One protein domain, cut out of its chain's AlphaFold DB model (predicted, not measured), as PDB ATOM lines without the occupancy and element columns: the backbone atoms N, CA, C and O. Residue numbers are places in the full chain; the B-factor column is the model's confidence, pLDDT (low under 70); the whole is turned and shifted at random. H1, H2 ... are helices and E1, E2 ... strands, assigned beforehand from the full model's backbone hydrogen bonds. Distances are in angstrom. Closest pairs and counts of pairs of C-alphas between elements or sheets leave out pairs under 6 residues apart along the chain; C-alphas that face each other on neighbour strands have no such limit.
ATOM      1  N   GLY A  35     135.443  55.096 110.548       87.81
ATOM      2  CA  GLY A  35     135.668  53.670 110.307       87.81
ATOM      3  C   GLY A  35     135.169  52.788 111.454       87.81
ATOM      4  O   GLY A  35     134.447  51.831 111.200       87.81
ATOM      5  N   ASP A  36     135.441  53.154 112.713       88.00
ATOM      6  CA  ASP A  36     134.952  52.401 113.881       88.00
ATOM      7  C   ASP A  36     133.418  52.379 113.939       88.00
ATOM      8  O   ASP A  36     132.815  51.364 114.283       88.00
ATOM      9  N   ILE A  37     132.781  53.509 113.613       85.94
ATOM     10  CA  ILE A  37     131.318  53.624 113.551       85.94
ATOM     11  C   ILE A  37     130.779  52.753 112.413       85.94
ATOM     12  O   ILE A  37     129.871  51.960 112.632       85.94
ATOM     13  N   ALA A  38     131.354  52.870 111.216       87.50
ATOM     14  CA  ALA A  38     130.955  52.099 110.048       87.50
ATOM     15  C   ALA A  38     131.043  50.590 110.324       87.50
ATOM     16  O   ALA A  38     130.059  49.873 110.159       87.50
ATOM     17  N   HIS A  39     132.184  50.126 110.839       88.19
ATOM     18  CA  HIS A  39     132.419  48.715 111.147       88.19
ATOM     19  C   HIS A  39     131.475  48.186 112.227       88.19
ATOM     20  O   HIS A  39     130.908  47.109 112.063       88.19
ATOM     21  N   ALA A  40     131.254  48.949 113.304       85.06
ATOM     22  CA  ALA A  40     130.337  48.553 114.372       85.06
ATOM     23  C   ALA A  40     128.886  48.368 113.890       85.06
ATOM     24  O   ALA A  40     128.125  47.640 114.521       85.06
ATOM     25  N   HIS A  41     128.514  49.009 112.779       83.62
ATOM     26  CA  HIS A  41     127.189  48.917 112.168       83.62
ATOM     27  C   HIS A  41     127.172  48.105 110.857       83.62
ATOM     28  O   HIS A  41     126.167  48.112 110.152       83.62
ATOM     29  N   GLY A  42     128.252  47.381 110.533       86.44
ATOM     30  CA  GLY A  42     128.300  46.467 109.385       86.44
ATOM     31  C   GLY A  42     128.487  47.131 108.016       86.44
ATOM     32  O   GLY A  42     128.266  46.479 106.998       86.44
ATOM     33  N   PHE A  43     128.907  48.397 107.963       89.81
ATOM     34  CA  PHE A  43     129.209  49.090 106.709       89.81
ATOM     35  C   PHE A  43     130.634  48.781 106.237       89.81
ATOM     36  O   PHE A  43     131.606  49.001 106.964       89.81
ATOM     37  N   SER A  44     130.761  48.330 104.988       89.75
ATOM     38  CA  SER A  44     132.048  48.051 104.337       89.75
ATOM     39  C   SER A  44     132.647  49.264 103.623       89.75
ATOM     40  O   SER A  44     133.854  49.312 103.409       89.75
ATOM     41  N   THR A  45     131.819  50.245 103.250       93.31
ATOM     42  CA  THR A  45     132.227  51.461 102.534       93.31
ATOM     43  C   THR A  45     131.611  52.688 103.193       93.31
ATOM     44  O   THR A  45     130.432  52.686 103.559       93.31
ATOM     45  N   TRP A  46     132.413  53.743 103.350       94.56
ATOM     46  CA  TRP A  46     131.976  55.014 103.911       94.56
ATOM     47  C   TRP A  46     132.667  56.200 103.242       94.56
ATOM     48  O   TRP A  46     133.812  56.117 102.803       94.56
ATOM     49  N   HIS A  47     131.968  57.328 103.242       95.06
ATOM     50  CA  HIS A  47     132.402  58.606 102.703       95.06
ATOM     51  C   HIS A  47     132.325  59.657 103.794       95.06
ATOM     52  O   HIS A  47     131.336  59.748 104.523       95.06
ATOM     53  N   GLU A  48     133.360  60.478 103.891       94.88
ATOM     54  CA  GLU A  48     133.379  61.635 104.777       94.88
ATOM     55  C   GLU A  48     133.521  62.890 103.922       94.88
ATOM     56  O   GLU A  48     134.592  63.140 103.363       94.88
ATOM     57  N   VAL A  49     132.436  63.656 103.791       95.12
ATOM     58  CA  VAL A  49     132.444  64.872 102.969       95.12
ATOM     59  C   VAL A  49     132.982  66.049 103.770       95.12
ATOM     60  O   VAL A  49     132.601  66.248 104.921       95.12
ATOM     61  N   ALA A  50     133.896  66.805 103.172       93.62
ATOM     62  CA  ALA A  50     134.529  67.976 103.767       93.62
ATOM     63  C   ALA A  50     133.779  69.277 103.457       93.62
ATOM     64  O   ALA A  50     133.830  70.206 104.258       93.62
ATOM     65  N   ASP A  51     133.104  69.332 102.309       95.75
ATOM     66  CA  ASP A  51     132.445  70.522 101.779       95.75
ATOM     67  C   ASP A  51     131.250  70.162 100.869       95.75
ATOM     68  O   ASP A  51     130.966  68.993 100.585       95.75
ATOM     69  N   GLU A  52     130.528  71.198 100.438       96.25
ATOM     70  CA  GLU A  52     129.381  71.102  99.530       96.25
ATOM     71  C   GLU A  52     129.767  70.516  98.163       96.25
ATOM     72  O   GLU A  52     129.030  69.691  97.621       96.25
ATOM     73  N   ALA A  53     130.928  70.885  97.615       96.88
ATOM     74  CA  ALA A  53     131.354  70.449  96.288       96.88
ATOM     75  C   ALA A  53     131.590  68.933  96.244       96.88
ATOM     76  O   ALA A  53     131.130  68.259  95.321       96.88
ATOM     77  N   GLN A  54     132.241  68.382  97.271       96.31
ATOM     78  CA  GLN A  54     132.466  66.949  97.405       96.31
ATOM     79  C   GLN A  54     131.147  66.181  97.552       96.31
ATOM     80  O   GLN A  54     130.981  65.130  96.931       96.31
ATOM     81  N   LEU A  55     130.197  66.705  98.337       96.06
ATOM     82  CA  LEU A  55     128.873  66.099  98.487       96.06
ATOM     83  C   LEU A  55     128.109  66.075  97.155       96.06
ATOM     84  O   LEU A  55     127.599  65.027  96.756       96.06
ATOM     85  N   CYS A  56     128.072  67.199  96.439       96.19
ATOM     86  CA  CYS A  56     127.419  67.296  95.135       96.19
ATOM     87  C   CYS A  56     128.070  66.371  94.102       96.19
ATOM     88  O   CYS A  56     127.357  65.670  93.383       96.19
ATOM     89  N   ALA A  57     129.404  66.308  94.046       95.56
ATOM     90  CA  ALA A  57     130.124  65.419  93.135       95.56
ATOM     91  C   ALA A  57     129.835  63.935  93.427       95.56
ATOM     92  O   ALA A  57     129.574  63.156  92.504       95.56
ATOM     93  N   LEU A  58     129.810  63.547  94.707       95.00
ATOM     94  CA  LEU A  58     129.494  62.179  95.118       95.00
ATOM     95  C   LEU A  58     128.062  61.790  94.722       95.00
ATOM     96  O   LEU A  58     127.850  60.723  94.154       95.00
ATOM     97  N   LEU A  59     127.082  62.665  94.958       93.81
ATOM     98  CA  LEU A  59     125.685  62.391  94.608       93.81
ATOM     99  C   LEU A  59     125.429  62.457  93.093       93.81
ATOM    100  O   LEU A  59     124.666  61.651  92.571       93.81
ATOM    101  N   THR A  60     126.109  63.345  92.362       94.19
ATOM    102  CA  THR A  60     126.002  63.437  90.893       94.19
ATOM    103  C   THR A  60     126.565  62.188  90.216       94.19
ATOM    104  O   THR A  60     125.935  61.623  89.323       94.19
ATOM    105  N   SER A  61     127.734  61.721  90.666       91.88
ATOM    106  CA  SER A  61     128.368  60.507  90.129       91.88
ATOM    107  C   SER A  61     127.602  59.225  90.462       91.88
ATOM    108  O   SER A  61     127.816  58.202  89.817       91.88
ATOM    109  N   ASN A  62     126.675  59.276  91.425       87.25
ATOM    110  CA  ASN A  62     125.927  58.109  91.867       87.25
ATOM    111  C   ASN A  62     124.956  57.556  90.806       87.25
ATOM    112  O   ASN A  62     124.697  56.358  90.817       87.25
ATOM    113  N   ALA A  63     124.401  58.365  89.894       77.25
ATOM    114  CA  ALA A  63     123.443  57.938  88.850       77.25
ATOM    115  C   ALA A  63     122.302  56.984  89.316       77.25
ATOM    116  O   ALA A  63     121.708  56.281  88.502       77.25
ATOM    117  N   GLY A  64     121.990  56.941  90.620       78.12
ATOM    118  CA  GLY A  64     121.048  55.991  91.231       78.12
ATOM    119  C   GLY A  64     121.574  54.561  91.448       78.12
ATOM    120  O   GLY A  64     120.806  53.696  91.851       78.12
ATOM    121  N   SER A  65     122.857  54.300  91.189       84.62
ATOM    122  CA  SER A  65     123.478  52.971  91.296       84.62
ATOM    123  C   SER A  65     123.779  52.529  92.732       84.62
ATOM    124  O   SER A  65     123.810  51.329  93.001       84.62
ATOM    125  N   LYS A  66     123.980  53.475  93.657       89.44
ATOM    126  CA  LYS A  66     124.255  53.207  95.074       89.44
ATOM    127  C   LYS A  66     123.200  53.826  95.977       89.44
ATOM    128  O   LYS A  66     122.652  54.897  95.699       89.44
ATOM    129  N   HIS A  67     122.987  53.174  97.112       91.31
ATOM    130  CA  HIS A  67     122.189  53.693  98.215       91.31
ATOM    131  C   HIS A  67     123.119  54.312  99.259       91.31
ATOM    132  O   HIS A  67     124.167  53.747  99.561       91.31
ATOM    133  N   PHE A  68     122.736  55.453  99.829       92.38
ATOM    134  CA  PHE A  68     123.508  56.097 100.890       92.38
ATOM    135  C   PHE A  68     122.723  56.136 102.196       92.38
ATOM    136  O   PHE A  68     121.555  56.519 102.222       92.38
ATOM    137  N   ALA A  69     123.398  55.787 103.287       92.31
ATOM    138  CA  ALA A  69     122.944  56.032 104.644       92.31
ATOM    139  C   ALA A  69     123.553  57.356 105.125       92.31
ATOM    140  O   ALA A  69     124.733  57.412 105.478       92.31
ATOM    141  N   VAL A  70     122.771  58.436 105.093       93.25
ATOM    142  CA  VAL A  70     123.261  59.771 105.466       93.25
ATOM    143  C   VAL A  70     123.293  59.910 106.984       93.25
ATOM    144  O   VAL A  70     122.280  59.736 107.657       93.25
ATOM    145  N   ILE A  71     124.452  60.269 107.532       92.44
ATOM    146  CA  ILE A  71     124.630  60.492 108.966       92.44
ATOM    147  C   ILE A  71     125.322  61.822 109.246       92.44
ATOM    148  O   ILE A  71     126.146  62.303 108.472       92.44
ATOM    149  N   GLY A  72     125.057  62.388 110.420       91.19
ATOM    150  CA  GLY A  72     125.978  63.342 111.029       91.19
ATOM    151  C   GLY A  72     127.141  62.586 111.668       91.19
ATOM    152  O   GLY A  72     127.984  62.005 110.986       91.19
ATOM    153  N   ASN A  73     127.154  62.529 112.997       87.00
ATOM    154  CA  ASN A  73     128.202  61.851 113.769       87.00
ATOM    155  C   ASN A  73     127.935  60.362 114.079       87.00
ATOM    156  O   ASN A  73     128.676  59.768 114.858       87.00
ATOM    157  N   GLY A  74     126.859  59.780 113.540       86.00
ATOM    158  CA  GLY A  74     126.511  58.366 113.724       86.00
ATOM    159  C   GLY A  74     125.906  58.000 115.084       86.00
ATOM    160  O   GLY A  74     125.670  56.826 115.343       86.00
ATOM    161  N   SER A  75     125.606  58.974 115.952       78.44
ATOM    162  CA  SER A  75     125.051  58.717 117.296       78.44
ATOM    163  C   SER A  75     123.656  58.075 117.316       78.44
ATOM    164  O   SER A  75     123.213  57.668 118.385       78.44
ATOM    165  N   GLN A  76     122.972  57.999 116.168       74.81
ATOM    166  CA  GLN A  76     121.594  57.510 116.015       74.81
ATOM    167  C   GLN A  76     121.445  56.444 114.916       74.81
ATOM    168  O   GLN A  76     120.337  56.146 114.492       74.81
ATOM    169  N   LEU A  77     122.548  55.842 114.457       76.81
ATOM    170  CA  LEU A  77     122.539  54.825 113.391       76.81
ATOM    171  C   LEU A  77     121.687  53.580 113.700       76.81
ATOM    172  O   LEU A  77     121.303  52.867 112.783       76.81
ATOM    173  N   GLY A  78     121.421  53.302 114.979       68.56
ATOM    174  CA  GLY A  78     120.590  52.178 115.421       68.56
ATOM    175  C   GLY A  78     119.128  52.533 115.693       68.56
ATOM    176  O   GLY A  78     118.403  51.693 116.211       68.56
ATOM    177  N   CYS A  79     118.705  53.767 115.410       66.75
ATOM    178  CA  CYS A  79     117.361  54.245 115.716       66.75
ATOM    179  C   CYS A  79     116.537  54.402 114.432       66.75
ATOM    180  O   CYS A  79     117.019  54.947 113.442       66.75
ATOM    181  N   GLY A  80     115.269  53.984 114.467       63.84
ATOM    182  CA  GLY A  80     114.349  54.100 113.332       63.84
ATOM    183  C   GLY A  80     114.316  52.859 112.438       63.84
ATOM    184  O   GLY A  80     114.581  51.747 112.888       63.84
ATOM    185  N   ALA A  81     113.917  53.046 111.178       65.00
ATOM    186  CA  ALA A  81     113.784  51.946 110.227       65.00
ATOM    187  C   ALA A  81     115.152  51.303 109.913       65.00
ATOM    188  O   ALA A  81     116.149  52.025 109.824       65.00
ATOM    189  N   PRO A  82     115.214  49.973 109.701       72.38
ATOM    190  CA  PRO A  82     116.447  49.302 109.315       72.38
ATOM    191  C   PRO A  82     117.077  49.930 108.071       72.38
ATOM    192  O   PRO A  82     116.414  50.143 107.053       72.38
ATOM    193  N   ILE A  83     118.381  50.191 108.142       80.38
ATOM    194  CA  ILE A  83     119.150  50.684 107.001       80.38
ATOM    195  C   ILE A  83     119.388  49.526 106.028       80.38
ATOM    196  O   ILE A  83     119.630  48.386 106.437       80.38
ATOM    197  N   ARG A  84     119.321  49.808 104.724       83.38
ATOM    198  CA  ARG A  84     119.591  48.798 103.699       83.38
ATOM    199  C   ARG A  84     121.018  48.263 103.824       83.38
ATOM    200  O   ARG A  84     121.963  49.026 103.996       83.38
ATOM    201  N   ARG A  85     121.175  46.947 103.663       82.62
ATOM    202  CA  ARG A  85     122.482  46.272 103.768       82.62
ATOM    203  C   ARG A  85     123.458  46.646 102.649       82.62
ATOM    204  O   ARG A  85     124.657  46.506 102.836       82.62
ATOM    205  N   ASP A  86     122.946  47.088 101.503       88.56
ATOM    206  CA  ASP A  86     123.730  47.540 100.347       88.56
ATOM    207  C   ASP A  86     124.027  49.050 100.374       88.56
ATOM    208  O   ASP A  86     124.583  49.574  99.412       88.56
ATOM    209  N   ALA A  87     123.642  49.765 101.439       91.19
ATOM    210  CA  ALA A  87     123.915  51.189 101.550       91.19
ATOM    211  C   ALA A  87     125.371  51.459 101.953       91.19
ATOM    212  O   ALA A  87     125.916  50.818 102.851       91.19
ATOM    213  N   GLU A  88     125.980  52.468 101.338       93.94
ATOM    214  CA  GLU A  88     127.259  53.032 101.766       93.94
ATOM    215  C   GLU A  88     127.013  54.151 102.789       93.94
ATOM    216  O   GLU A  88     126.044  54.910 102.690       93.94
ATOM    217  N   LEU A  89     127.884  54.285 103.787       94.12
ATOM    218  CA  LEU A  89     127.718  55.309 104.818       94.12
ATOM    219  C   LEU A  89     128.195  56.674 104.299       94.12
ATOM    220  O   LEU A  89     129.333  56.800 103.864       94.12
ATOM    221  N   LEU A  90     127.370  57.715 104.385       94.81
ATOM    222  CA  LEU A  90     127.723  59.077 103.974       94.81
ATOM    223  C   LEU A  90     127.683  60.012 105.184       94.81
ATOM    224  O   LEU A  90     126.610  60.353 105.677       94.81
ATOM    225  N   SER A  91     128.849  60.432 105.678       95.62
ATOM    226  CA  SER A  91     128.955  61.283 106.863       95.62
ATOM    227  C   SER A  91     129.149  62.756 106.530       95.62
ATOM    228  O   SER A  91     130.117  63.138 105.874       95.62
ATOM    229  N   LEU A  92     128.266  63.584 107.093       96.25
ATOM    230  CA  LEU A  92     128.290  65.046 107.042       96.25
ATOM    231  C   LEU A  92     129.029  65.670 108.241       96.25
ATOM    232  O   LEU A  92     128.955  66.875 108.459       96.25
TER     233      LEU A  92
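Overview. This is residues 35 to 92 of the 412 residues of the protein "FAD-binding PCMH-type domain-containing protein" of Planctomycetes bacterium (UniProt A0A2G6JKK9). A small sheet of three parallel strands stands between two helices, with the short H1 packed on it toward one end of the domain and the longer H2 at the other end, where it only grazes the sheet. A 15-residue loop, residues 72 to 86, joins E2 to E3. The printed part has 58 residues, with two named helices and three named strands in the order H1 E1 H2 E2 E3; the sheet's order is E1 E3 E2, and the class is mixed, helices and strands. It is compact, with a radius of gyration of the C-alphas of 11.3 A and spans of 28 by 22 by 19 A.

Along the chain. E3, residues 87 to 91, is 12.5 A long and ends at C-alpha 91 (128.955, 61.283, 106.863). E2, residues 67 to 71, measures 13.0 A, and E1, residues 46 to 48, 6.8 A. H2, residues 52 to 61, is 14.2 A long. H1, residues 35 to 40, measures 8.4 A from C-alpha 35 (135.668, 53.670, 110.307).

Arrangement. E3, the inner strand, is parallel to E1 at 20 degrees, with N 47 and O 89 at 2.8 A, and to E2 at 31 degrees, with N 69 and O 88 at 2.9 A. E1, H2 and E2 form a split strand-helix-strand unit, two parallel strands joined through a helix with E3 between them, and its crossover is right-handed. H1 is on the sheet at a height of 10.3 A, over E3 and slantwise to it at 37 degrees on the local plane; the closest C-alphas, of Ala 38 and Leu 89, are 6.9 A apart. H2 only grazes the sheet with residues 54 to 59. H1 and H2 are apart. In both helices every O i to N i+4 pair is within hydrogen-bond range.

Size, cuts and confidence. The C-alphas farthest apart, of Ala 53 and Gly 80, are 29.1 A apart. The printed part has no cut. The link E2 to E3 is long; the other three are tight. Residues 60 to 65, of which 60 and 61 belong to H2, stand free. Mean pLDDT of the printed part is 87.9, and residues 78 to 81 are under 70.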